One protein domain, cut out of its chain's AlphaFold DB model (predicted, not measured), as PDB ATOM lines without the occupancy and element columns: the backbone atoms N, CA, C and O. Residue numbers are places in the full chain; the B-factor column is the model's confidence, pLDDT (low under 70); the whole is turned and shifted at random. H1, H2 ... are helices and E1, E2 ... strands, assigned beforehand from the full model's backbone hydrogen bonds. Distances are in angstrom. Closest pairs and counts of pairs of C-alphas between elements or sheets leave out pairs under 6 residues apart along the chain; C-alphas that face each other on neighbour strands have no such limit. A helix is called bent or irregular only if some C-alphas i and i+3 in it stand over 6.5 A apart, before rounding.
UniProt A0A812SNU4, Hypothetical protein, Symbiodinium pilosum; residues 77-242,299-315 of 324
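Overview. This is residues 77 to 242 and 299 to 315 of the 324 residues of the protein "Hypothetical protein" of Symbiodinium pilosum (UniProt A0A812SNU4). What is the main picture? A rod of three long helices, with bent H3 between H1 and bent H5, has a small strand hairpin E1 E2 with H4 at one end and short H2 at the other. H6 packs on H5a and the H3b arm, and short H7 crosses H3b. What are the make-up and size? The printed part has 183 residues, mostly helix, with seven named helices and two named strands in the order H1 H2 H3 H4 E1 E2 H5 H6 H7; the sheet, E1 - E2, is antiparallel. It is loose, with a radius of gyration of the C-alphas of 19.8 A and spans of 66 by 29 by 27 A.

Along the chain. Where do the first helices run? H1, residues 77 to 104, is 40.3 A long and begins at C-alpha 77 (185.276, 179.561, 169.159); H2 is residues 107 to 110. H3, residues 114 to 153, was assigned as one helix by its hydrogen bonds but is bent, with C-alphas 132 and 135 7.1 A apart: arm H3a, 114 to 132, is 27.5 A and arm H3b, 135 to 153, 28.4 A. What follows? H4 is residues 157 to 160, E1 161 to 163 and E2 169 to 172. H5, residues 176 to 202, likewise assigned as one helix, is bent, with C-alphas 185 and 188 7.3 A apart: H5a, 176 to 185, is 14.7 A and H5b, 188 to 202, 21.3 A. H6 is residues 222 to 234, 16.0 A, and H7, residues 308 to 313, ends at C-alpha 313 (171.567, 183.022, 157.815).

Arrangement. What does the hub, H3, touch? H3a touches H1 at a shallow tilt of 24 degrees, opposite ways, closest at the C-alphas of Leu 97 and Ile 124, 6.4 A, and H5b at 20 degrees, opposite ways, closest at Ala 130 and Ala 192, 4.7 A. H3b touches H7, about perpendicular at 73 degrees, the closest C-alphas being Gly 147 and Gly 312, 3.8 A. How do the strands pair? The hairpin E1 and E2 has N 162 and O 171 within hydrogen-bond range, 2.9 A. Are the helix backbones complete? Every O i to N i+4 pair is within hydrogen-bond range in H1, H3a, H5a, H5b and H7, but 13 of 15 in H3b and 8 of 9 in H6; H2 and H4 are too short for such a pair.

Size, cuts and confidence. How long is it? The two C-alphas farthest apart, of Lys 111 and Pro 155, are 66.1 A apart. Where is it interrupted or uncertain? Residues 243 to 298 are not printed, and C-alphas 242 and 299 are 31.7 A apart; the link H5 to H6 is long. Residues 240 to 242 have pLDDT under 70.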
ATOM      1  N   VAL A  77     184.476 180.763 168.862       90.62
ATOM      2  CA  VAL A  77     185.276 179.561 169.159       90.62
ATOM      3  C   VAL A  77     184.430 178.299 169.001       90.62
ATOM      4  O   VAL A  77     184.866 177.351 168.352       90.62
ATOM      5  N   VAL A  78     183.212 178.298 169.542       91.38
ATOM      6  CA  VAL A  78     182.287 177.165 169.441       91.38
ATOM      7  C   VAL A  78     181.866 176.912 167.992       91.38
ATOM      8  O   VAL A  78     181.929 175.775 167.528       91.38
ATOM      9  N   PHE A  79     181.509 177.964 167.251       94.88
ATOM     10  CA  PHE A  79     181.173 177.863 165.829       94.88
ATOM     11  C   PHE A  79     182.322 177.254 165.015       94.88
ATOM     12  O   PHE A  79     182.113 176.305 164.258       94.88
ATOM     13  N   ASN A  80     183.546 177.758 165.206       93.19
ATOM     14  CA  ASN A  80     184.726 177.224 164.531       93.19
ATOM     15  C   ASN A  80     184.964 175.760 164.911       93.19
ATOM     16  O   ASN A  80     185.261 174.962 164.039       93.19
ATOM     17  N   ALA A  81     184.755 175.370 166.171       91.00
ATOM     18  CA  ALA A  81     184.928 173.981 166.580       91.00
ATOM     19  C   ALA A  81     183.949 173.024 165.869       91.00
ATOM     20  O   ALA A  81     184.341 171.924 165.476       91.00
ATOM     21  N   HIS A  82     182.699 173.446 165.643       93.00
ATOM     22  CA  HIS A  82     181.743 172.693 164.826       93.00
ATOM     23  C   HIS A  82     182.162 172.609 163.353       93.00
ATOM     24  O   HIS A  82     182.051 171.535 162.758       93.00
ATOM     25  N   ARG A  83     182.649 173.715 162.772       94.25
ATOM     26  CA  ARG A  83     183.195 173.738 161.404       94.25
ATOM     27  C   ARG A  83     184.374 172.787 161.268       94.25
ATOM     28  O   ARG A  83     184.328 171.884 160.443       94.25
ATOM     29  N   ASP A  84     185.378 172.947 162.115       92.12
ATOM     30  CA  ASP A  84     186.606 172.164 162.062       92.12
ATOM     31  C   ASP A  84     186.300 170.666 162.254       92.12
ATOM     32  O   ASP A  84     186.940 169.810 161.651       92.12
ATOM     33  N   HIS A  85     185.278 170.320 163.048       91.00
ATOM     34  CA  HIS A  85     184.830 168.938 163.197       91.00
ATOM     35  C   HIS A  85     184.244 168.337 161.921       91.00
ATOM     36  O   HIS A  85     184.633 167.228 161.550       91.00
ATOM     37  N   ILE A  86     183.302 169.026 161.271       93.94
ATOM     38  CA  ILE A  86     182.678 168.491 160.057       93.94
ATOM     39  C   ILE A  86     183.665 168.500 158.884       93.94
ATOM     40  O   ILE A  86     183.728 167.524 158.142       93.94
ATOM     41  N   GLU A  87     184.510 169.531 158.772       94.12
ATOM     42  CA  GLU A  87     185.596 169.590 157.787       94.12
ATOM     43  C   GLU A  87     186.614 168.466 158.010       94.12
ATOM     44  O   GLU A  87     187.034 167.826 157.052       94.12
ATOM     45  N   ALA A  88     186.941 168.133 159.263       93.06
ATOM     46  CA  ALA A  88     187.777 166.978 159.570       93.06
ATOM     47  C   ALA A  88     187.151 165.652 159.108       93.06
ATOM     48  O   ALA A  88     187.877 164.779 158.640       93.06
ATOM     49  N   GLN A  89     185.827 165.474 159.214       95.25
ATOM     50  CA  GLN A  89     185.168 164.273 158.677       95.25
ATOM     51  C   GLN A  89     185.256 164.215 157.146       95.25
ATOM     52  O   GLN A  89     185.518 163.150 156.593       95.25
ATOM     53  N   VAL A  90     185.084 165.352 156.465       96.50
ATOM     54  CA  VAL A  90     185.238 165.443 155.002       96.50
ATOM     55  C   VAL A  90     186.678 165.131 154.590       96.50
ATOM     56  O   VAL A  90     186.885 164.311 153.701       96.50
ATOM     57  N   LEU A  91     187.672 165.675 155.293       95.69
ATOM     58  CA  LEU A  91     189.085 165.390 155.036       95.69
ATOM     59  C   LEU A  91     189.421 163.898 155.204       95.69
ATOM     60  O   LEU A  91     190.192 163.345 154.424       95.69
ATOM     61  N   ILE A  92     188.835 163.217 156.195       95.38
ATOM     62  CA  ILE A  92     189.006 161.762 156.355       95.38
ATOM     63  C   ILE A  92     188.427 161.014 155.141       95.38
ATOM     64  O   ILE A  92     189.035 160.049 154.676       95.38
ATOM     65  N   LEU A  93     187.294 161.465 154.586       96.94
ATOM     66  CA  LEU A  93     186.717 160.887 153.367       96.94
ATOM     67  C   LEU A  93     187.634 161.104 152.150       96.94
ATOM     68  O   LEU A  93     187.861 160.167 151.387       96.94
ATOM     69  N   GLU A  94     188.216 162.297 152.001       97.19
ATOM     70  CA  GLU A  94     189.202 162.610 150.953       97.19
ATOM     71  C   GLU A  94     190.450 161.723 151.052       97.19
ATOM     72  O   GLU A  94     190.913 161.172 150.052       97.19
ATOM     73  N   GLN A  95     190.982 161.530 152.263       96.25
ATOM     74  CA  GLN A  95     192.131 160.655 152.510       96.25
ATOM     75  C   GLN A  95     191.816 159.186 152.202       96.25
ATOM     76  O   GLN A  95     192.658 158.466 151.649       96.25
ATOM     77  N   TYR A  96     190.602 158.734 152.527       97.38
ATOM     78  CA  TYR A  96     190.150 157.393 152.171       97.38
ATOM     79  C   TYR A  96     190.076 157.231 150.648       97.38
ATOM     80  O   TYR A  96     190.631 156.270 150.111       97.38
ATOM     81  N   LEU A  97     189.484 158.195 149.935       98.12
ATOM     82  CA  LEU A  97     189.453 158.207 148.470       98.12
ATOM     83  C   LEU A  97     190.869 158.164 147.876       98.12
ATOM     84  O   LEU A  97     191.139 157.347 146.998       98.12
ATOM     85  N   ALA A  98     191.792 158.993 148.370       97.69
ATOM     86  CA  ALA A  98     193.179 158.988 147.907       97.69
ATOM     87  C   ALA A  98     193.836 157.607 148.088       97.69
ATOM     88  O   ALA A  98     194.562 157.134 147.210       97.69
ATOM     89  N   SER A  99     193.523 156.916 149.188       97.50
ATOM     90  CA  SER A  99     193.991 155.548 149.438       97.50
ATOM     91  C   SER A  99     193.429 154.545 148.425       97.50
ATOM     92  O   SER A  99     194.167 153.681 147.954       97.50
ATOM     93  N   LEU A 100     192.153 154.671 148.038       98.06
ATOM     94  CA  LEU A 100     191.550 153.837 146.992       98.06
ATOM     95  C   LEU A 100     192.171 154.092 145.617       98.06
ATOM     96  O   LEU A 100     192.467 153.146 144.889       98.06
ATOM     97  N   VAL A 101     192.417 155.357 145.272       98.25
ATOM     98  CA  VAL A 101     193.067 155.735 144.010       98.25
ATOM     99  C   VAL A 101     194.495 155.184 143.943       98.25
ATOM    100  O   VAL A 101     194.884 154.633 142.915       98.25
ATOM    101  N   ASN A 102     195.253 155.248 145.039       97.56
ATOM    102  CA  ASN A 102     196.576 154.624 145.122       97.56
ATOM    103  C   ASN A 102     196.497 153.091 145.033       97.56
ATOM    104  O   ASN A 102     197.339 152.457 144.400       97.56
ATOM    105  N   LEU A 103     195.472 152.476 145.631       97.88
ATOM    106  CA  LEU A 103     195.255 151.033 145.528       97.88
ATOM    107  C   LEU A 103     194.949 150.608 144.085       97.88
ATOM    108  O   LEU A 103     195.426 149.556 143.656       97.88
ATOM    109  N   ARG A 104     194.212 151.424 143.324       98.38
ATOM    110  CA  ARG A 104     193.860 151.162 141.919       98.38
ATOM    111  C   ARG A 104     195.086 150.934 141.030       98.38
ATOM    112  O   ARG A 104     195.024 150.094 140.140       98.38
ATOM    113  N   SER A 105     196.191 151.639 141.283       97.81
ATOM    114  CA  SER A 105     197.451 151.518 140.531       97.81
ATOM    115  C   SER A 105     198.428 150.477 141.097       97.81
ATOM    116  O   SER A 105     199.538 150.332 140.589       97.81
ATOM    117  N   SER A 106     198.039 149.748 142.146       98.31
ATOM    118  CA  SER A 106     198.895 148.745 142.782       98.31
ATOM    119  C   SER A 106     198.874 147.391 142.061       98.31
ATOM    120  O   SER A 106     197.869 146.987 141.474       98.31
ATOM    121  N   GLU A 107     199.954 146.618 142.216       98.06
ATOM    122  CA  GLU A 107     200.065 145.232 141.722       98.06
ATOM    123  C   GLU A 107     198.953 144.319 142.280       98.06
ATOM    124  O   GLU A 107     198.516 143.362 141.640       98.06
ATOM    125  N   VAL A 108     198.455 144.628 143.483       98.00
ATOM    126  CA  VAL A 108     197.326 143.928 144.105       98.00
ATOM    127  C   VAL A 108     196.056 144.069 143.264       98.00
ATOM    128  O   VAL A 108     195.335 143.086 143.087       98.00
ATOM    129  N   CYS A 109     195.772 145.277 142.772       97.81
ATOM    130  CA  CYS A 109     194.621 145.542 141.916       97.81
ATOM    131  C   CYS A 109     194.808 144.875 140.547       97.81
ATOM    132  O   CYS A 109     193.909 144.171 140.084       97.81
ATOM    133  N   GLU A 110     196.002 144.989 139.959       98.25
ATOM    134  CA  GLU A 110     196.344 144.373 138.668       98.25
ATOM    135  C   GLU A 110     196.121 142.852 138.669       98.25
ATOM    136  O   GLU A 110     195.565 142.298 137.723       98.25
ATOM    137  N   LYS A 111     196.485 142.176 139.767       98.12
ATOM    138  CA  LYS A 111     196.318 140.724 139.939       98.12
ATOM    139  C   LYS A 111     194.913 140.290 140.376       98.12
ATOM    140  O   LYS A 111     194.664 139.088 140.495       98.12
ATOM    141  N   SER A 112     194.016 141.227 140.676       98.19
ATOM    142  CA  SER A 112     192.648 140.918 141.105       98.19
ATOM    143  C   SER A 112     191.741 140.540 139.925       98.19
ATOM    144  O   SER A 112     192.109 140.680 138.759       98.19
ATOM    145  N   THR A 113     190.546 140.013 140.209       98.38
ATOM    146  CA  THR A 113     189.586 139.669 139.150       98.38
ATOM    147  C   THR A 113     189.029 140.934 138.496       98.38
ATOM    148  O   THR A 113     188.868 141.959 139.150       98.38
ATOM    149  N   GLN A 114     188.651 140.853 137.217       98.06
ATOM    150  CA  GLN A 114     188.046 141.986 136.502       98.06
ATOM    151  C   GLN A 114     186.809 142.550 137.225       98.06
ATOM    152  O   GLN A 114     186.612 143.760 137.256       98.06
ATOM    153  N   LEU A 115     185.991 141.678 137.829       97.94
ATOM    154  CA  LEU A 115     184.833 142.094 138.622       97.94
ATOM    155  C   LEU A 115     185.254 142.950 139.823       97.94
ATOM    156  O   LEU A 115     184.652 143.985 140.078       97.94
ATOM    157  N   GLU A 116     186.293 142.539 140.547       98.56
ATOM    158  CA  GLU A 116     186.769 143.260 141.725       98.56
ATOM    159  C   GLU A 116     187.371 144.627 141.357       98.56
ATOM    160  O   GLU A 116     187.110 145.611 142.047       98.56
ATOM    161  N   GLN A 117     188.090 144.719 140.231       98.62
ATOM    162  CA  GLN A 117     188.571 145.998 139.690       98.62
ATOM    163  C   GLN A 117     187.405 146.949 139.373       98.62
ATOM    164  O   GLN A 117     187.448 148.123 139.729       98.62
ATOM    165  N   GLN A 118     186.331 146.439 138.761       98.44
ATOM    166  CA  GLN A 118     185.135 147.234 138.459       98.44
ATOM    167  C   GLN A 118     184.400 147.707 139.720       98.44
ATOM    168  O   GLN A 118     183.884 148.823 139.742       98.44
ATOM    169  N   LEU A 119     184.333 146.874 140.764       98.56
ATOM    170  CA  LEU A 119     183.735 147.263 142.044       98.56
ATOM    171  C   LEU A 119     184.579 148.328 142.758       98.56
ATOM    172  O   LEU A 119     184.014 149.268 143.315       98.56
ATOM    173  N   LEU A 120     185.914 148.231 142.696       98.69
ATOM    174  CA  LEU A 120     186.811 149.271 143.208       98.69
ATOM    175  C   LEU A 120     186.617 150.598 142.463       98.69
ATOM    176  O   LEU A 120     186.465 151.633 143.107       98.69
ATOM    177  N   ASP A 121     186.584 150.570 141.129       98.56
ATOM    178  CA  ASP A 121     186.359 151.765 140.308       98.56
ATOM    179  C   ASP A 121     185.018 152.429 140.663       98.56
ATOM    180  O   ASP A 121     184.966 153.633 140.901       98.56
ATOM    181  N   ARG A 122     183.951 151.640 140.839       98.62
ATOM    182  CA  ARG A 122     182.644 152.149 141.282       98.62
ATOM    183  C   ARG A 122     182.693 152.792 142.676       98.62
ATOM    184  O   ARG A 122     182.046 153.817 142.911       98.62
ATOM    185  N   ALA A 123     183.443 152.208 143.612       98.50
ATOM    186  CA  ALA A 123     183.634 152.787 144.941       98.50
ATOM    187  C   ALA A 123     184.381 154.133 144.876       98.50
ATOM    188  O   ALA A 123     183.998 155.081 145.558       98.50
ATOM    189  N   ILE A 124     185.399 154.243 144.015       98.56
ATOM    190  CA  ILE A 124     186.134 155.494 143.764       98.56
ATOM    191  C   ILE A 124     185.201 156.563 143.182       98.56
ATOM    192  O   ILE A 124     185.124 157.662 143.732       98.56
ATOM    193  N   ASP A 125     184.461 156.230 142.123       98.56
ATOM    194  CA  ASP A 125     183.574 157.171 141.429       98.56
ATOM    195  C   ASP A 125     182.476 157.708 142.368       98.56
ATOM    196  O   ASP A 125     182.203 158.909 142.411       98.56
ATOM    197  N   SER A 126     181.878 156.837 143.189       98.50
ATOM    198  CA  SER A 126     180.847 157.245 144.159       98.50
ATOM    199  C   SER A 126     181.392 158.103 145.308       98.50
ATOM    200  O   SER A 126     180.713 159.030 145.751       98.50
ATOM    201  N   MET A 127     182.631 157.877 145.761       98.38
ATOM    202  CA  MET A 127     183.280 158.774 146.727       98.38
ATOM    203  C   MET A 127     183.594 160.148 146.142       98.38
ATOM    204  O   MET A 127     183.417 161.153 146.831       98.38
ATOM    205  N   GLN A 128     184.050 160.206 144.889       98.44
ATOM    206  CA  GLN A 128     184.267 161.475 144.195       98.44
ATOM    207  C   GLN A 128     182.964 162.271 144.116       98.44
ATOM    208  O   GLN A 128     182.932 163.421 144.550       98.44
ATOM    209  N   ALA A 129     181.876 161.625 143.683       97.81
ATOM    210  CA  ALA A 129     180.554 162.242 143.651       97.81
ATOM    211  C   ALA A 129     180.117 162.751 145.036       97.81
ATOM    212  O   ALA A 129     179.608 163.861 145.157       97.81
ATOM    213  N   ALA A 130     180.353 161.987 146.108       98.25
ATOM    214  CA  ALA A 130     180.045 162.435 147.464       98.25
ATOM    215  C   ALA A 130     180.814 163.710 147.858       98.25
ATOM    216  O   ALA A 130     180.225 164.643 148.410       98.25
ATOM    217  N   LEU A 131     182.109 163.791 147.547       98.25
ATOM    218  CA  LEU A 131     182.942 164.950 147.884       98.25
ATOM    219  C   LEU A 131     182.533 166.227 147.138       98.25
ATOM    220  O   LEU A 131     182.606 167.312 147.716       98.25
ATOM    221  N   GLU A 132     182.012 166.117 145.913       97.75
ATOM    222  CA  GLU A 132     181.474 167.265 145.165       97.75
ATOM    223  C   GLU A 132     180.330 167.977 145.913       97.75
ATOM    224  O   GLU A 132     180.191 169.202 145.838       97.75
ATOM    225  N   PHE A 133     179.540 167.233 146.697       98.19
ATOM    226  CA  PHE A 133     178.403 167.762 147.460       98.19
ATOM    227  C   PHE A 133     178.729 168.121 148.917       98.19
ATOM    228  O   PHE A 133     177.893 168.721 149.601       98.19
ATOM    229  N   ALA A 134     179.933 167.810 149.403       97.56
ATOM    230  CA  ALA A 134     180.309 168.037 150.798       97.56
ATOM    231  C   ALA A 134     180.284 169.529 151.166       97.56
ATOM    232  O   ALA A 134     179.699 169.928 152.176       97.56
ATOM    233  N   LYS A 135     180.861 170.380 150.307       96.38
ATOM    234  CA  LYS A 135     180.989 171.821 150.563       96.38
ATOM    235  C   LYS A 135     179.625 172.518 150.736       96.38
ATOM    236  O   LYS A 135     179.441 173.172 151.764       96.38
ATOM    237  N   PRO A 136     178.641 172.385 149.817       96.88
ATOM    238  CA  PRO A 136     177.296 172.926 150.030       96.88
ATOM    239  C   PRO A 136     176.608 172.405 151.295       96.88
ATOM    240  O   PRO A 136     175.954 173.191 151.985       96.88
ATOM    241  N   CYS A 137     176.765 171.118 151.623       98.19
ATOM    242  CA  CYS A 137     176.179 170.544 152.832       98.19
ATOM    243  C   CYS A 137     176.723 171.218 154.098       98.19
ATOM    244  O   CYS A 137     175.951 171.706 154.925       98.19
ATOM    245  N   VAL A 138     178.050 171.326 154.214       97.19
ATOM    246  CA  VAL A 138     178.706 171.960 155.366       97.19
ATOM    247  C   VAL A 138     178.224 173.403 155.566       97.19
ATOM    248  O   VAL A 138     177.973 173.792 156.703       97.19
ATOM    249  N   LEU A 139     177.984 174.178 154.498       97.00
ATOM    250  CA  LEU A 139     177.412 175.532 154.620       97.00
ATOM    251  C   LEU A 139     176.036 175.538 155.295       97.00
ATOM    252  O   LEU A 139     175.797 176.325 156.211       97.00
ATOM    253  N   HIS A 140     175.127 174.669 154.847       97.88
ATOM    254  CA  HIS A 140     173.764 174.613 155.380       97.88
ATOM    255  C   HIS A 140     173.752 174.104 156.821       97.88
ATOM    256  O   HIS A 140     173.007 174.615 157.659       97.88
ATOM    257  N   PHE A 141     174.611 173.128 157.121       97.81
ATOM    258  CA  PHE A 141     174.834 172.652 158.478       97.81
ATOM    259  C   PHE A 141     175.334 173.780 159.394       97.81
ATOM    260  O   PHE A 141     174.779 173.991 160.472       97.81
ATOM    261  N   LEU A 142     176.331 174.551 158.958       97.69
ATOM    262  CA  LEU A 142     176.891 175.641 159.756       97.69
ATOM    263  C   LEU A 142     175.925 176.809 159.947       97.69
ATOM    264  O   LEU A 142     175.952 177.425 161.009       97.69
ATOM    265  N   ALA A 143     175.029 177.078 158.996       98.06
ATOM    266  CA  ALA A 143     173.938 178.023 159.225       98.06
ATOM    267  C   ALA A 143     173.061 177.564 160.405       98.06
ATOM    268  O   ALA A 143     172.831 178.327 161.336       98.06
ATOM    269  N   PHE A 144     172.658 176.291 160.449       98.19
ATOM    270  CA  PHE A 144     171.900 175.768 161.590       98.19
ATOM    271  C   PHE A 144     172.663 175.909 162.919       98.19
ATOM    272  O   PHE A 144     172.088 176.344 163.919       98.19
ATOM    273  N   VAL A 145     173.959 175.576 162.932       97.56
ATOM    274  CA  VAL A 145     174.825 175.727 164.117       97.56
ATOM    275  C   VAL A 145     174.879 177.187 164.576       97.56
ATOM    276  O   VAL A 145     174.680 177.458 165.757       97.56
ATOM    277  N   ALA A 146     175.094 178.133 163.660       97.75
ATOM    278  CA  ALA A 146     175.149 179.559 163.971       97.75
ATOM    279  C   ALA A 146     173.854 180.064 164.625       97.75
ATOM    280  O   ALA A 146     173.912 180.764 165.637       97.75
ATOM    281  N   GLY A 147     172.687 179.667 164.108       97.81
ATOM    282  CA  GLY A 147     171.410 180.032 164.721       97.81
ATOM    283  C   GLY A 147     171.230 179.429 166.112       97.81
ATOM    284  O   GLY A 147     170.792 180.124 167.026       97.81
ATOM    285  N   MET A 148     171.641 178.171 166.313       97.75
ATOM    286  CA  MET A 148     171.598 177.545 167.638       97.75
ATOM    287  C   MET A 148     172.555 178.203 168.638       97.75
ATOM    288  O   MET A 148     172.231 178.284 169.819       97.75
ATOM    289  N   ILE A 149     173.700 178.716 168.187       96.56
ATOM    290  CA  ILE A 149     174.607 179.510 169.025       96.56
ATOM    291  C   ILE A 149     173.964 180.861 169.374       96.56
ATOM    292  O   ILE A 149     173.956 181.245 170.542       96.56
ATOM    293  N   CYS A 150     173.359 181.553 168.401       97.50
ATOM    294  CA  CYS A 150     172.649 182.815 168.643       97.50
ATOM    295  C   CYS A 150     171.373 182.664 169.481       97.50
ATOM    296  O   CYS A 150     170.883 183.655 170.028       97.50
ATOM    297  N   PHE A 151     170.850 181.448 169.648       96.81
ATOM    298  CA  PHE A 151     169.733 181.171 170.549       96.81
ATOM    299  C   PHE A 151     170.064 181.483 172.022       96.81
ATOM    300  O   PHE A 151     169.150 181.679 172.822       96.81
ATOM    301  N   SER A 152     171.346 181.646 172.388       94.75
ATOM    302  CA  SER A 152     171.738 182.187 173.700       94.75
ATOM    303  C   SER A 152     171.198 183.596 173.964       94.75
ATOM    304  O   SER A 152     171.112 184.016 175.114       94.75
ATOM    305  N   CYS A 153     170.846 184.332 172.905       95.69
ATOM    306  CA  CYS A 153     170.368 185.710 172.970       95.69
ATOM    307  C   CYS A 153     168.842 185.816 173.050       95.69
ATOM    308  O   CYS A 153     168.319 186.921 173.140       95.69
ATOM    309  N   GLN A 154     168.113 184.699 173.023       95.06
ATOM    310  CA  GLN A 154     166.656 184.693 173.107       95.06
ATOM    311  C   GLN A 154     166.196 184.905 174.569       95.06
ATOM    312  O   GLN A 154     166.325 183.969 175.365       95.06
ATOM    313  N   PRO A 155     165.633 186.075 174.949       89.69
ATOM    314  CA  PRO A 155     165.167 186.330 176.322       89.69
ATOM    315  C   PRO A 155     164.029 185.396 176.758       89.69
ATOM    316  O   PRO A 155     163.930 185.039 177.931       89.69
ATOM    317  N   ASP A 156     163.200 184.947 175.812       93.69
ATOM    318  CA  ASP A 156     162.017 184.125 176.072       93.69
ATOM    319  C   ASP A 156     162.264 182.635 175.789       93.69
ATOM    320  O   ASP A 156     161.349 181.906 175.398       93.69
ATOM    321  N   TRP A 157     163.501 182.154 175.966       94.50
ATOM    322  CA  TRP A 157     163.923 180.791 175.600       94.50
ATOM    323  C   TRP A 157     163.036 179.695 176.203       94.50
ATOM    324  O   TRP A 157     162.860 178.642 175.591       94.50
ATOM    325  N   VAL A 158     162.433 179.952 177.369       94.06
ATOM    326  CA  VAL A 158     161.499 179.039 178.048       94.06
ATOM    327  C   VAL A 158     160.319 178.634 177.163       94.06
ATOM    328  O   VAL A 158     159.821 177.519 177.288       94.06
ATOM    329  N   ASN A 159     159.908 179.498 176.231       95.62
ATOM    330  CA  ASN A 159     158.802 179.242 175.309       95.62
ATOM    331  C   ASN A 159     159.185 178.325 174.142       95.62
ATOM    332  O   ASN A 159     158.306 177.900 173.397       95.62
ATOM    333  N   TYR A 160     160.472 178.017 173.983       96.31
ATOM    334  CA  TYR A 160     161.029 177.274 172.852       96.31
ATOM    335  C   TYR A 160     161.566 175.897 173.245       96.31
ATOM    336  O   TYR A 160     162.082 175.180 172.392       96.31
ATOM    337  N   VAL A 161     161.493 175.510 174.519       95.31
ATOM    338  CA  VAL A 161     162.111 174.276 175.019       95.31
ATOM    339  C   VAL A 161     161.100 173.369 175.709       95.31
ATOM    340  O   VAL A 161     160.171 173.828 176.372       95.31
ATOM    341  N   TRP A 162     161.305 172.060 175.586       93.25
ATOM    342  CA  TRP A 162     160.607 171.083 176.415       93.25
ATOM    343  C   TRP A 162     161.339 170.949 177.744       93.25
ATOM    344  O   TRP A 162     162.562 170.769 177.768       93.25
ATOM    345  N   ARG A 163     160.594 170.999 178.850       91.19
ATOM    346  CA  ARG A 163     161.132 170.801 180.200       91.19
ATOM    347  C   ARG A 163     160.465 169.607 180.856       91.19
ATOM    348  O   ARG A 163     159.268 169.428 180.667       91.19
ATOM    349  N   ASN A 164     161.215 168.794 181.595       89.25
ATOM    350  CA  ASN A 164     160.642 167.698 182.386       89.25
ATOM    351  C   ASN A 164     160.019 168.214 183.703       89.25
ATOM    352  O   ASN A 164     160.100 169.406 184.008       89.25
ATOM    353  N   GLY A 165     159.433 167.319 184.509       83.56
ATOM    354  CA  GLY A 165     158.844 167.661 185.813       83.56
ATOM    355  C   GLY A 165     159.826 168.261 186.836       83.56
ATOM    356  O   GLY A 165     159.393 168.876 187.806       83.56
ATOM    357  N   TYR A 166     161.138 168.145 186.601       86.50
ATOM    358  CA  TYR A 166     162.200 168.753 187.415       86.50
ATOM    359  C   TYR A 166     162.660 170.123 186.885       86.50
ATOM    360  O   TYR A 166     163.530 170.759 187.476       86.50
ATOM    361  N   GLY A 167     162.092 170.594 185.771       84.94
ATOM    362  CA  GLY A 167     162.454 171.861 185.137       84.94
ATOM    363  C   GLY A 167     163.718 171.807 184.271       84.94
ATOM    364  O   GLY A 167     164.164 172.858 183.796       84.94
ATOM    365  N   GLU A 168     164.285 170.624 184.028       88.38
ATOM    366  CA  GLU A 168     165.442 170.439 183.147       88.38
ATOM    367  C   GLU A 168     165.018 170.507 181.683       88.38
ATOM    368  O   GLU A 168     163.963 169.992 181.315       88.38
ATOM    369  N   VAL A 169     165.851 171.113 180.836       90.81
ATOM    370  CA  VAL A 169     165.610 171.155 179.390       90.81
ATOM    371  C   VAL A 169     165.936 169.790 178.788       90.81
ATOM    372  O   VAL A 169     167.080 169.351 178.829       90.81
ATOM    373  N   VAL A 170     164.928 169.135 178.213       92.31
ATOM    374  CA  VAL A 170     165.054 167.812 177.569       92.31
ATOM    375  C   VAL A 170     165.001 167.883 176.043       92.31
ATOM    376  O   VAL A 170     165.218 166.884 175.363       92.31
ATOM    377  N   GLY A 171     164.725 169.063 175.486       93.19
ATOM    378  CA  GLY A 171     164.821 169.308 174.054       93.19
ATOM    379  C   GLY A 171     164.493 170.750 173.680       93.19
ATOM    380  O   GLY A 171     163.915 171.499 174.469       93.19
ATOM    381  N   VAL A 172     164.815 171.103 172.439       95.31
ATOM    382  CA  VAL A 172     164.503 172.404 171.837       95.31
ATOM    383  C   VAL A 172     163.496 172.216 170.711       95.31
ATOM    384  O   VAL A 172     163.712 171.400 169.810       95.31
ATOM    385  N   ASN A 173     162.410 172.983 170.739       96.38
ATOM    386  CA  ASN A 173     161.390 172.987 169.701       96.38
ATOM    387  C   ASN A 173     161.908 173.665 168.443       96.38
ATOM    388  O   ASN A 173     161.707 174.852 168.223       96.38
ATOM    389  N   VAL A 174     162.627 172.901 167.634       96.81
ATOM    390  CA  VAL A 174     163.168 173.360 166.356       96.81
ATOM    391  C   VAL A 174     162.079 173.301 165.290       96.81
ATOM    392  O   VAL A 174     161.497 172.229 165.063       96.81
ATOM    393  N   ASP A 175     161.860 174.427 164.611       97.38
ATOM    394  CA  ASP A 175     160.935 174.572 163.495       97.38
ATOM    395  C   ASP A 175     161.239 173.514 162.417       97.38
ATOM    396  O   ASP A 175     162.403 173.305 162.045       97.38
ATOM    397  N   PRO A 176     160.225 172.794 161.904       95.31
ATOM    398  CA  PRO A 176     160.436 171.775 160.881       95.31
ATOM    399  C   PRO A 176     161.160 172.294 159.630       95.31
ATOM    400  O   PRO A 176     161.911 171.538 159.007       95.31
ATOM    401  N   ASN A 177     160.975 173.570 159.272       97.69
ATOM    402  CA  ASN A 177     161.619 174.178 158.111       97.69
ATOM    403  C   ASN A 177     163.135 174.269 158.266       97.69
ATOM    404  O   ASN A 177     163.836 174.160 157.263       97.69
ATOM    405  N   SER A 178     163.661 174.381 159.488       97.88
ATOM    406  CA  SER A 178     165.109 174.400 159.708       97.88
ATOM    407  C   SER A 178     165.740 173.052 159.374       97.88
ATOM    408  O   SER A 178     166.774 173.001 158.715       97.88
ATOM    409  N   CYS A 179     165.094 171.943 159.749       97.38
ATOM    410  CA  CYS A 179     165.550 170.615 159.336       97.38
ATOM    411  C   CYS A 179     165.439 170.423 157.819       97.38
ATOM    412  O   CYS A 179     166.357 169.886 157.208       97.38
ATOM    413  N   ILE A 180     164.338 170.876 157.204       98.00
ATOM    414  CA  ILE A 180     164.155 170.823 155.744       98.00
ATOM    415  C   ILE A 180     165.232 171.648 155.030       98.00
ATOM    416  O   ILE A 180     165.709 171.250 153.973       98.00
ATOM    417  N   TYR A 181     165.628 172.788 155.593       98.25
ATOM    418  CA  TYR A 181     166.691 173.621 155.046       98.25
ATOM    419  C   TYR A 181     168.035 172.882 155.021       98.25
ATOM    420  O   TYR A 181     168.668 172.824 153.967       98.25
ATOM    421  N   VAL A 182     168.442 172.265 156.139       98.12
ATOM    422  CA  VAL A 182     169.699 171.495 156.182       98.12
ATOM    423  C   VAL A 182     169.617 170.272 155.270       98.12
ATOM    424  O   VAL A 182     170.549 170.013 154.520       98.12
ATOM    425  N   ASP A 183     168.485 169.570 155.257       98.00
ATOM    426  CA  ASP A 183     168.235 168.426 154.373       98.00
ATOM    427  C   ASP A 183     168.319 168.793 152.886       98.00
ATOM    428  O   ASP A 183     168.902 168.057 152.104       98.00
ATOM    429  N   ARG A 184     167.833 169.965 152.467       97.69
ATOM    430  CA  ARG A 184     167.997 170.414 151.073       97.69
ATOM    431  C   ARG A 184     169.462 170.621 150.690       97.69
ATOM    432  O   ARG A 184     169.826 170.339 149.552       97.69
ATOM    433  N   GLY A 185     170.285 171.106 151.619       97.38
ATOM    434  CA  GLY A 185     171.720 171.298 151.394       97.38
ATOM    435  C   GLY A 185     172.545 170.017 151.518       97.38
ATOM    436  O   GLY A 185     173.550 169.868 150.831       97.38
ATOM    437  N   CYS A 186     172.123 169.095 152.383       98.38
ATOM    438  CA  CYS A 186     172.883 167.903 152.753       98.38
ATOM    439  C   CYS A 186     172.316 166.585 152.234       98.38
ATOM    440  O   CYS A 186     173.008 165.580 152.301       98.38
ATOM    441  N   GLY A 187     171.091 166.550 151.718       97.44
ATOM    442  CA  GLY A 187     170.424 165.312 151.318       97.44
ATOM    443  C   GLY A 187     171.124 164.639 150.143       97.44
ATOM    444  O   GLY A 187     171.363 163.437 150.175       97.44
ATOM    445  N   VAL A 188     171.547 165.419 149.140       98.19
ATOM    446  CA  VAL A 188     172.320 164.895 147.999       98.19
ATOM    447  C   VAL A 188     173.670 164.342 148.465       98.19
ATOM    448  O   VAL A 188     174.040 163.238 148.081       98.19
ATOM    449  N   PHE A 189     174.360 165.065 149.353       98.44
ATOM    450  CA  PHE A 189     175.591 164.590 149.989       98.44
ATOM    451  C   PHE A 189     175.363 163.286 150.765       98.44
ATOM    452  O   PHE A 189     176.083 162.316 150.561       98.44
ATOM    453  N   GLY A 190     174.335 163.233 151.610       98.12
ATOM    454  CA  GLY A 190     173.997 162.063 152.413       98.12
ATOM    455  C   GLY A 190     173.691 160.828 151.572       98.12
ATOM    456  O   GLY A 190     174.203 159.752 151.875       98.12
ATOM    457  N   HIS A 191     172.925 160.982 150.488       98.31
ATOM    458  CA  HIS A 191     172.667 159.899 149.537       98.31
ATOM    459  C   HIS A 191     173.941 159.441 148.820       98.31
ATOM    460  O   HIS A 191     174.186 158.239 148.746       98.31
ATOM    461  N   ALA A 192     174.778 160.371 148.356       98.50
ATOM    462  CA  ALA A 192     176.031 160.038 147.686       98.50
ATOM    463  C   ALA A 192     177.017 159.316 148.624       98.50
ATOM    464  O   ALA A 192     177.637 158.330 148.233       98.50
ATOM    465  N   VAL A 193     177.127 159.742 149.889       98.25
ATOM    466  CA  VAL A 193     177.956 159.044 150.885       98.25
ATOM    467  C   VAL A 193     177.387 157.666 151.217       98.25
ATOM    468  O   VAL A 193     178.148 156.708 151.340       98.25
ATOM    469  N   GLN A 194     176.065 157.541 151.348       98.31
ATOM    470  CA  GLN A 194     175.420 156.250 151.577       98.31
ATOM    471  C   GLN A 194     175.714 155.272 150.431       98.31
ATOM    472  O   GLN A 194     176.042 154.114 150.677       98.31
ATOM    473  N   GLU A 195     175.635 155.736 149.185       98.38
ATOM    474  CA  GLU A 195     175.981 154.952 148.000       98.38
ATOM    475  C   GLU A 195     177.467 154.566 147.989       98.38
ATOM    476  O   GLU A 195     177.797 153.392 147.814       98.38
ATOM    477  N   ALA A 196     178.364 155.513 148.283       98.25
ATOM    478  CA  ALA A 196     179.795 155.244 148.406       98.25
ATOM    479  C   ALA A 196     180.093 154.170 149.463       98.25
ATOM    480  O   ALA A 196     180.890 153.263 149.229       98.25
ATOM    481  N   TYR A 197     179.407 154.219 150.606       98.19
ATOM    482  CA  TYR A 197     179.502 153.201 151.651       98.19
ATOM    483  C   TYR A 197     179.098 151.818 151.140       98.19
ATOM    484  O   TYR A 197     179.812 150.844 151.376       98.19
ATOM    485  N   MET A 198     177.973 151.726 150.428       98.25
ATOM    486  CA  MET A 198     177.513 150.462 149.854       98.25
ATOM    487  C   MET A 198     178.538 149.897 148.864       98.25
ATOM    488  O   MET A 198     178.915 148.733 148.985       98.25
ATOM    489  N   HIS A 199     179.070 150.722 147.959       98.56
ATOM    490  CA  HIS A 199     180.071 150.285 146.982       98.56
ATOM    491  C   HIS A 199     181.406 149.876 147.617       98.56
ATOM    492  O   HIS A 199     182.013 148.893 147.189       98.56
ATOM    493  N   VAL A 200     181.849 150.556 148.682       98.31
ATOM    494  CA  VAL A 200     183.015 150.096 149.456       98.31
ATOM    495  C   VAL A 200     182.763 148.711 150.037       98.31
ATOM    496  O   VAL A 200     183.643 147.856 149.987       98.31
ATOM    497  N   MET A 201     181.570 148.461 150.579       97.75
ATOM    498  CA  MET A 201     181.259 147.171 151.195       97.75
ATOM    499  C   MET A 201     181.204 146.024 150.173       97.75
ATOM    500  O   MET A 201     181.566 144.891 150.519       97.75
ATOM    501  N   GLU A 202     180.825 146.314 148.924       98.25
ATOM    502  CA  GLU A 202     180.808 145.363 147.805       98.25
ATOM    503  C   GLU A 202     182.217 144.944 147.346       98.25
ATOM    504  O   GLU A 202     182.417 143.781 146.996       98.25
ATOM    505  N   SER A 203     183.207 145.844 147.394       98.50
ATOM    506  CA  SER A 203     184.579 145.584 146.929       98.50
ATOM    507  C   SER A 203     185.501 145.093 148.054       98.50
ATOM    508  O   SER A 203     185.737 145.777 149.051       98.50
ATOM    509  N   GLN A 204     186.099 143.909 147.895       98.38
ATOM    510  CA  GLN A 204     187.139 143.418 148.808       98.38
ATOM    511  C   GLN A 204     188.415 144.267 148.769       98.38
ATOM    512  O   GLN A 204     189.088 144.390 149.792       98.38
ATOM    513  N   LEU A 205     188.756 144.858 147.621       98.19
ATOM    514  CA  LEU A 205     189.856 145.812 147.485       98.19
ATOM    515  C   LEU A 205     189.550 147.109 148.227       98.19
ATOM    516  O   LEU A 205     190.387 147.565 149.000       98.19
ATOM    517  N   ALA A 206     188.351 147.668 148.062       98.06
ATOM    518  CA  ALA A 206     187.994 148.938 148.685       98.06
ATOM    519  C   ALA A 206     187.973 148.882 150.218       98.06
ATOM    520  O   ALA A 206     188.084 149.922 150.859       98.06
ATOM    521  N   LYS A 207     187.887 147.685 150.810       98.00
ATOM    522  CA  LYS A 207     187.998 147.441 152.259       98.00
ATOM    523  C   LYS A 207     189.437 147.285 152.770       98.00
ATOM    524  O   LYS A 207     189.630 147.108 153.969       98.00
ATOM    525  N   ARG A 208     190.448 147.289 151.891       97.00
ATOM    526  CA  ARG A 208     191.861 147.107 152.273       97.00
ATOM    527  C   ARG A 208     192.539 148.306 152.931       97.00
ATOM    528  O   ARG A 208     193.425 148.043 153.747       97.00
ATOM    529  N   PRO A 209     192.243 149.573 152.576       96.69
ATOM    530  CA  PRO A 209     192.864 150.706 153.249       96.69
ATOM    531  C   PRO A 209     192.712 150.606 154.770       96.69
ATOM    532  O   PRO A 209     191.647 150.265 155.274       96.69
ATOM    533  N   ALA A 210     193.783 150.911 155.506       94.75
ATOM    534  CA  ALA A 210     193.767 150.872 156.971       94.75
ATOM    535  C   ALA A 210     192.985 152.043 157.594       94.75
ATOM    536  O   ALA A 210     192.596 151.980 158.761       94.75
ATOM    537  N   ALA A 211     192.779 153.124 156.834       91.12
ATOM    538  CA  ALA A 211     191.975 154.259 157.264       91.12
ATOM    539  C   ALA A 211     190.513 153.835 157.465       91.12
ATOM    540  O   ALA A 211     189.964 153.084 156.667       91.12
ATOM    541  N   SER A 212     189.863 154.325 158.518       92.94
ATOM    542  CA  SER A 212     188.433 154.095 158.748       92.94
ATOM    543  C   SER A 212     187.582 155.087 157.959       92.94
ATOM    544  O   SER A 212     187.920 156.271 157.912       92.94
ATOM    545  N   LEU A 213     186.438 154.642 157.433       94.81
ATOM    546  CA  LEU A 213     185.439 155.551 156.871       94.81
ATOM    547  C   LEU A 213     184.846 156.472 157.964       94.81
ATOM    548  O   LEU A 213     184.572 155.998 159.071       94.81
ATOM    549  N   PRO A 214     184.635 157.769 157.675       95.44
ATOM    550  CA  PRO A 214     184.050 158.725 158.618       95.44
ATOM    551  C   PRO A 214     182.528 158.583 158.683       95.44
ATOM    552  O   PRO A 214     181.876 158.636 157.642       95.44
ATOM    553  N   ASP A 215     181.952 158.436 159.877       95.12
ATOM    554  CA  ASP A 215     180.512 158.202 160.059       95.12
ATOM    555  C   ASP A 215     179.664 159.423 159.661       95.12
ATOM    556  O   ASP A 215     179.644 160.449 160.344       95.12
ATOM    557  N   PHE A 216     178.925 159.270 158.561       97.31
ATOM    558  CA  PHE A 216     177.975 160.251 158.035       97.31
ATOM    559  C   PHE A 216     176.521 159.761 158.090       97.31
ATOM    560  O   PHE A 216     175.649 160.298 157.402       97.31
ATOM    561  N   SER A 217     176.229 158.749 158.910       96.88
ATOM    562  CA  SER A 217     174.900 158.129 158.997       96.88
ATOM    563  C   SER A 217     173.780 159.114 159.351       96.88
ATOM    564  O   SER A 217     172.624 158.906 158.968       96.88
ATOM    565  N   MET A 218     174.105 160.227 160.021       96.94
ATOM    566  CA  MET A 218     173.144 161.296 160.291       96.94
ATOM    567  C   MET A 218     172.597 161.948 159.016       96.94
ATOM    568  O   MET A 218     171.481 162.445 159.053       96.94
ATOM    569  N   PHE A 219     173.311 161.921 157.889       97.62
ATOM    570  CA  PHE A 219     172.863 162.540 156.636       97.62
ATOM    571  C   PHE A 219     172.076 161.597 155.716       97.62
ATOM    572  O   PHE A 219     171.494 162.063 154.743       97.62
ATOM    573  N   PHE A 220     172.005 160.293 156.007       97.62
ATOM    574  CA  PHE A 220     171.390 159.308 155.096       97.62
ATOM    575  C   PHE A 220     169.879 159.487 154.915       97.62
ATOM    576  O   PHE A 220     169.298 159.014 153.942       97.62
ATOM    577  N   SER A 221     169.218 160.148 155.864       97.50
ATOM    578  CA  SER A 221     167.813 160.507 155.730       97.50
ATOM    579  C   SER A 221     167.510 161.807 156.456       97.50
ATOM    580  O   SER A 221     168.113 162.118 157.487       97.50
ATOM    581  N   ARG A 222     166.487 162.518 155.976       96.88
ATOM    582  CA  ARG A 222     165.957 163.712 156.640       96.88
ATOM    583  C   ARG A 222     165.582 163.465 158.102       96.88
ATOM    584  O   ARG A 222     165.760 164.342 158.944       96.88
ATOM    585  N   GLU A 223     165.024 162.293 158.404       96.38
ATOM    586  CA  GLU A 223     164.614 161.931 159.763       96.38
ATOM    587  C   GLU A 223     165.829 161.784 160.685       96.38
ATOM    588  O   GLU A 223     165.872 162.425 161.738       96.38
ATOM    589  N   SER A 224     166.836 161.011 160.260       96.69
ATOM    590  CA  SER A 224     168.102 160.844 160.984       96.69
ATOM    591  C   SER A 224     168.790 162.186 161.217       96.69
ATOM    592  O   SER A 224     169.182 162.487 162.347       96.69
ATOM    593  N   LEU A 225     168.854 163.022 160.178       96.88
ATOM    594  CA  LEU A 225     169.472 164.342 160.230       96.88
ATOM    595  C   LEU A 225     168.763 165.232 161.240       96.88
ATOM    596  O   LEU A 225     169.387 165.801 162.131       96.88
ATOM    597  N   CYS A 226     167.440 165.325 161.140       97.38
ATOM    598  CA  CYS A 226     166.659 166.188 162.008       97.38
ATOM    599  C   CYS A 226     166.691 165.719 163.469       97.38
ATOM    600  O   CYS A 226     166.760 166.540 164.387       97.38
ATOM    601  N   LYS A 227     166.685 164.400 163.703       95.81
ATOM    602  CA  LYS A 227     166.868 163.823 165.037       95.81
ATOM    603  C   LYS A 227     168.229 164.210 165.608       95.81
ATOM    604  O   LYS A 227     168.278 164.730 166.719       95.81
ATOM    605  N   TRP A 228     169.298 164.013 164.839       96.00
ATOM    606  CA  TRP A 228     170.660 164.327 165.261       96.00
ATOM    607  C   TRP A 228     170.868 165.828 165.509       96.00
ATOM    608  O   TRP A 228     171.415 166.202 166.544       96.00
ATOM    609  N   LEU A 229     170.362 166.706 164.636       96.81
ATOM    610  CA  LEU A 229     170.420 168.159 164.840       96.81
ATOM    611  C   LEU A 229     169.743 168.570 166.153       96.81
ATOM    612  O   LEU A 229     170.291 169.376 166.899       96.81
ATOM    613  N   ARG A 230     168.580 167.992 166.471       95.69
ATOM    614  CA  ARG A 230     167.849 168.293 167.711       95.69
ATOM    615  C   ARG A 230     168.543 167.751 168.957       95.69
ATOM    616  O   ARG A 230     168.623 168.460 169.955       95.69
ATOM    617  N   SER A 231     169.018 166.507 168.920       93.94
ATOM    618  CA  SER A 231     169.595 165.857 170.100       93.94
ATOM    619  C   SER A 231     171.033 166.266 170.383       93.94
ATOM    620  O   SER A 231     171.453 166.213 171.531       93.94
ATOM    621  N   THR A 232     171.785 166.625 169.345       92.56
ATOM    622  CA  THR A 232     173.224 166.882 169.444       92.56
ATOM    623  C   THR A 232     173.507 168.373 169.357       92.56
ATOM    624  O   THR A 232     174.074 168.947 170.273       92.56
ATOM    625  N   VAL A 233     173.079 169.037 168.280       95.12
ATOM    626  CA  VAL A 233     173.430 170.449 168.055       95.12
ATOM    627  C   VAL A 233     172.550 171.382 168.881       95.12
ATOM    628  O   VAL A 233     173.050 172.305 169.512       95.12
ATOM    629  N   ALA A 234     171.236 171.150 168.900       95.69
ATOM    630  CA  ALA A 234     170.308 172.072 169.548       95.69
ATOM    631  C   ALA A 234     170.320 171.967 171.082       95.69
ATOM    632  O   ALA A 234     170.117 172.969 171.763       95.69
ATOM    633  N   LEU A 235     170.554 170.767 171.621       93.62
ATOM    634  CA  LEU A 235     170.637 170.533 173.066       93.62
ATOM    635  C   LEU A 235     171.996 170.891 173.669       93.62
ATOM    636  O   LEU A 235     172.075 171.211 174.853       93.62
ATOM    637  N   GLU A 236     173.057 170.859 172.869       91.31
ATOM    638  CA  GLU A 236     174.414 171.127 173.331       91.31
ATOM    639  C   GLU A 236     175.122 172.171 172.451       91.31
ATOM    640  O   GLU A 236     176.255 171.948 172.020       91.31
ATOM    641  N   PRO A 237     174.515 173.352 172.212       89.44
ATOM    642  CA  PRO A 237     175.033 174.324 171.247       89.44
ATOM    643  C   PRO A 237     176.412 174.869 171.629       89.44
ATOM    644  O   PRO A 237     177.119 175.370 170.765       89.44
ATOM    645  N   MET A 238     176.794 174.770 172.909       86.06
ATOM    646  CA  MET A 238     178.098 175.196 173.432       86.06
ATOM    647  C   MET A 238     178.975 174.048 173.933       86.06
ATOM    648  O   MET A 238     180.130 174.283 174.293       86.06
ATOM    649  N   ALA A 239     178.463 172.815 173.998       76.31
ATOM    650  CA  ALA A 239     179.197 171.690 174.578       76.31
ATOM    651  C   ALA A 239     180.032 170.961 173.517       76.31
ATOM    652  O   ALA A 239     180.077 169.734 173.461       76.31
ATOM    653  N   PHE A 240     180.747 171.709 172.674       68.25
ATOM    654  CA  PHE A 240     181.660 171.078 171.738       68.25
ATOM    655  C   PHE A 240     182.960 170.697 172.455       68.25
ATOM    656  O   PHE A 240     183.790 171.545 172.787       68.25
ATOM    657  N   LYS A 241     183.151 169.397 172.715       63.91
ATOM    658  CA  LYS A 241     184.388 168.855 173.302       63.91
ATOM    659  C   LYS A 241     185.526 168.916 172.274       63.91
ATOM    660  O   LYS A 241     185.926 167.895 171.713       63.91
ATOM    661  N   SER A 242     186.077 170.111 172.061       51.91
ATOM    662  CA  SER A 242     187.222 170.379 171.174       51.91
ATOM    663  C   SER A 242     188.413 169.442 171.430       51.91
ATOM    664  O   SER A 242     189.130 169.062 170.503       51.91
ATOM    665  N   ALA A 299     156.099 166.589 180.412       76.06
ATOM    666  CA  ALA A 299     156.887 167.655 179.819       76.06
ATOM    667  C   ALA A 299     156.017 168.835 179.377       76.06
ATOM    668  O   ALA A 299     154.958 168.661 178.774       76.06
ATOM    669  N   SER A 300     156.498 170.053 179.630       82.31
ATOM    670  CA  SER A 300     155.831 171.265 179.155       82.31
ATOM    671  C   SER A 300     155.855 171.329 177.625       82.31
ATOM    672  O   SER A 300     156.914 171.158 177.014       82.31
ATOM    673  N   SER A 301     154.713 171.631 177.005       82.69
ATOM    674  CA  SER A 301     154.659 171.942 175.575       82.69
ATOM    675  C   SER A 301     155.173 173.369 175.331       82.69
ATOM    676  O   SER A 301     154.608 174.309 175.894       82.69
ATOM    677  N   PRO A 302     156.215 173.556 174.508       90.62
ATOM    678  CA  PRO A 302     156.715 174.868 174.133       90.62
ATOM    679  C   PRO A 302     155.670 175.598 173.287       90.62
ATOM    680  O   PRO A 302     154.998 174.995 172.450       90.62
ATOM    681  N   ALA A 303     155.535 176.902 173.514       94.19
ATOM    682  CA  ALA A 303     154.588 177.752 172.798       94.19
ATOM    683  C   ALA A 303     155.100 178.164 171.409       94.19
ATOM    684  O   ALA A 303     154.309 178.479 170.523       94.19
ATOM    685  N   LEU A 304     156.422 178.180 171.230       96.38
ATOM    686  CA  LEU A 304     157.103 178.683 170.044       96.38
ATOM    687  C   LEU A 304     158.118 177.660 169.536       96.38
ATOM    688  O   LEU A 304     158.558 176.777 170.275       96.38
ATOM    689  N   ALA A 305     158.487 177.791 168.264       96.69
ATOM    690  CA  ALA A 305     159.561 177.028 167.647       96.69
ATOM    691  C   ALA A 305     160.695 177.970 167.222       96.69
ATOM    692  O   ALA A 305     160.439 179.068 166.729       96.69
ATOM    693  N   VAL A 306     161.943 177.565 167.460       97.00
ATOM    694  CA  VAL A 306     163.133 178.298 167.009       97.00
ATOM    695  C   VAL A 306     163.410 177.913 165.562       97.00
ATOM    696  O   VAL A 306     163.240 176.745 165.219       97.00
ATOM    697  N   ASP A 307     163.863 178.851 164.730       97.88
ATOM    698  CA  ASP A 307     164.306 178.565 163.359       97.88
ATOM    699  C   ASP A 307     165.820 178.814 163.216       97.88
ATOM    700  O   ASP A 307     166.234 179.869 162.729       97.88
ATOM    701  N   PRO A 308     166.683 177.860 163.627       97.81
ATOM    702  CA  PRO A 308     168.126 178.074 163.643       97.81
ATOM    703  C   PRO A 308     168.715 178.273 162.250       97.81
ATOM    704  O   PRO A 308     169.734 178.936 162.099       97.81
ATOM    705  N   ALA A 309     168.090 177.714 161.214       97.62
ATOM    706  CA  ALA A 309     168.555 177.908 159.848       97.62
ATOM    707  C   ALA A 309     168.406 179.376 159.430       97.62
ATOM    708  O   ALA A 309     169.368 179.994 158.971       97.62
ATOM    709  N   ARG A 310     167.214 179.950 159.628       97.38
ATOM    710  CA  ARG A 310     166.968 181.364 159.337       97.38
ATOM    711  C   ARG A 310     167.814 182.274 160.218       97.38
ATOM    712  O   ARG A 310     168.413 183.214 159.703       97.38
ATOM    713  N   ASP A 311     167.876 181.992 161.514       97.31
ATOM    714  CA  ASP A 311     168.630 182.807 162.466       97.31
ATOM    715  C   ASP A 311     170.132 182.786 162.147       97.31
ATOM    716  O   ASP A 311     170.793 183.823 162.154       97.31
ATOM    717  N   GLY A 312     170.665 181.630 161.754       97.31
ATOM    718  CA  GLY A 312     172.047 181.505 161.311       97.31
ATOM    719  C   GLY A 312     172.347 182.212 159.995       97.31
ATOM    720  O   GLY A 312     173.412 182.804 159.857       97.31
ATOM    721  N   LEU A 313     171.412 182.234 159.045       96.44
ATOM    722  CA  LEU A 313     171.567 183.022 157.815       96.44
ATOM    723  C   LEU A 313     171.572 184.537 158.062       96.44
ATOM    724  O   LEU A 313     172.120 185.283 157.255       96.44
ATOM    725  N   LEU A 314     170.954 184.992 159.153       96.62
ATOM    726  CA  LEU A 314     170.961 186.394 159.583       96.62
ATOM    727  C   LEU A 314     172.152 186.739 160.486       96.62
ATOM    728  O   LEU A 314     172.315 187.899 160.872       96.62
ATOM    729  N   SER A 315     172.959 185.745 160.844       96.12
ATOM    730  CA  SER A 315     174.146 185.924 161.667       96.12
ATOM    731  C   SER A 315     175.361 186.339 160.830       96.12
ATOM    732  O   SER A 315     175.448 186.037 159.642       96.12
TER     733      SER A 315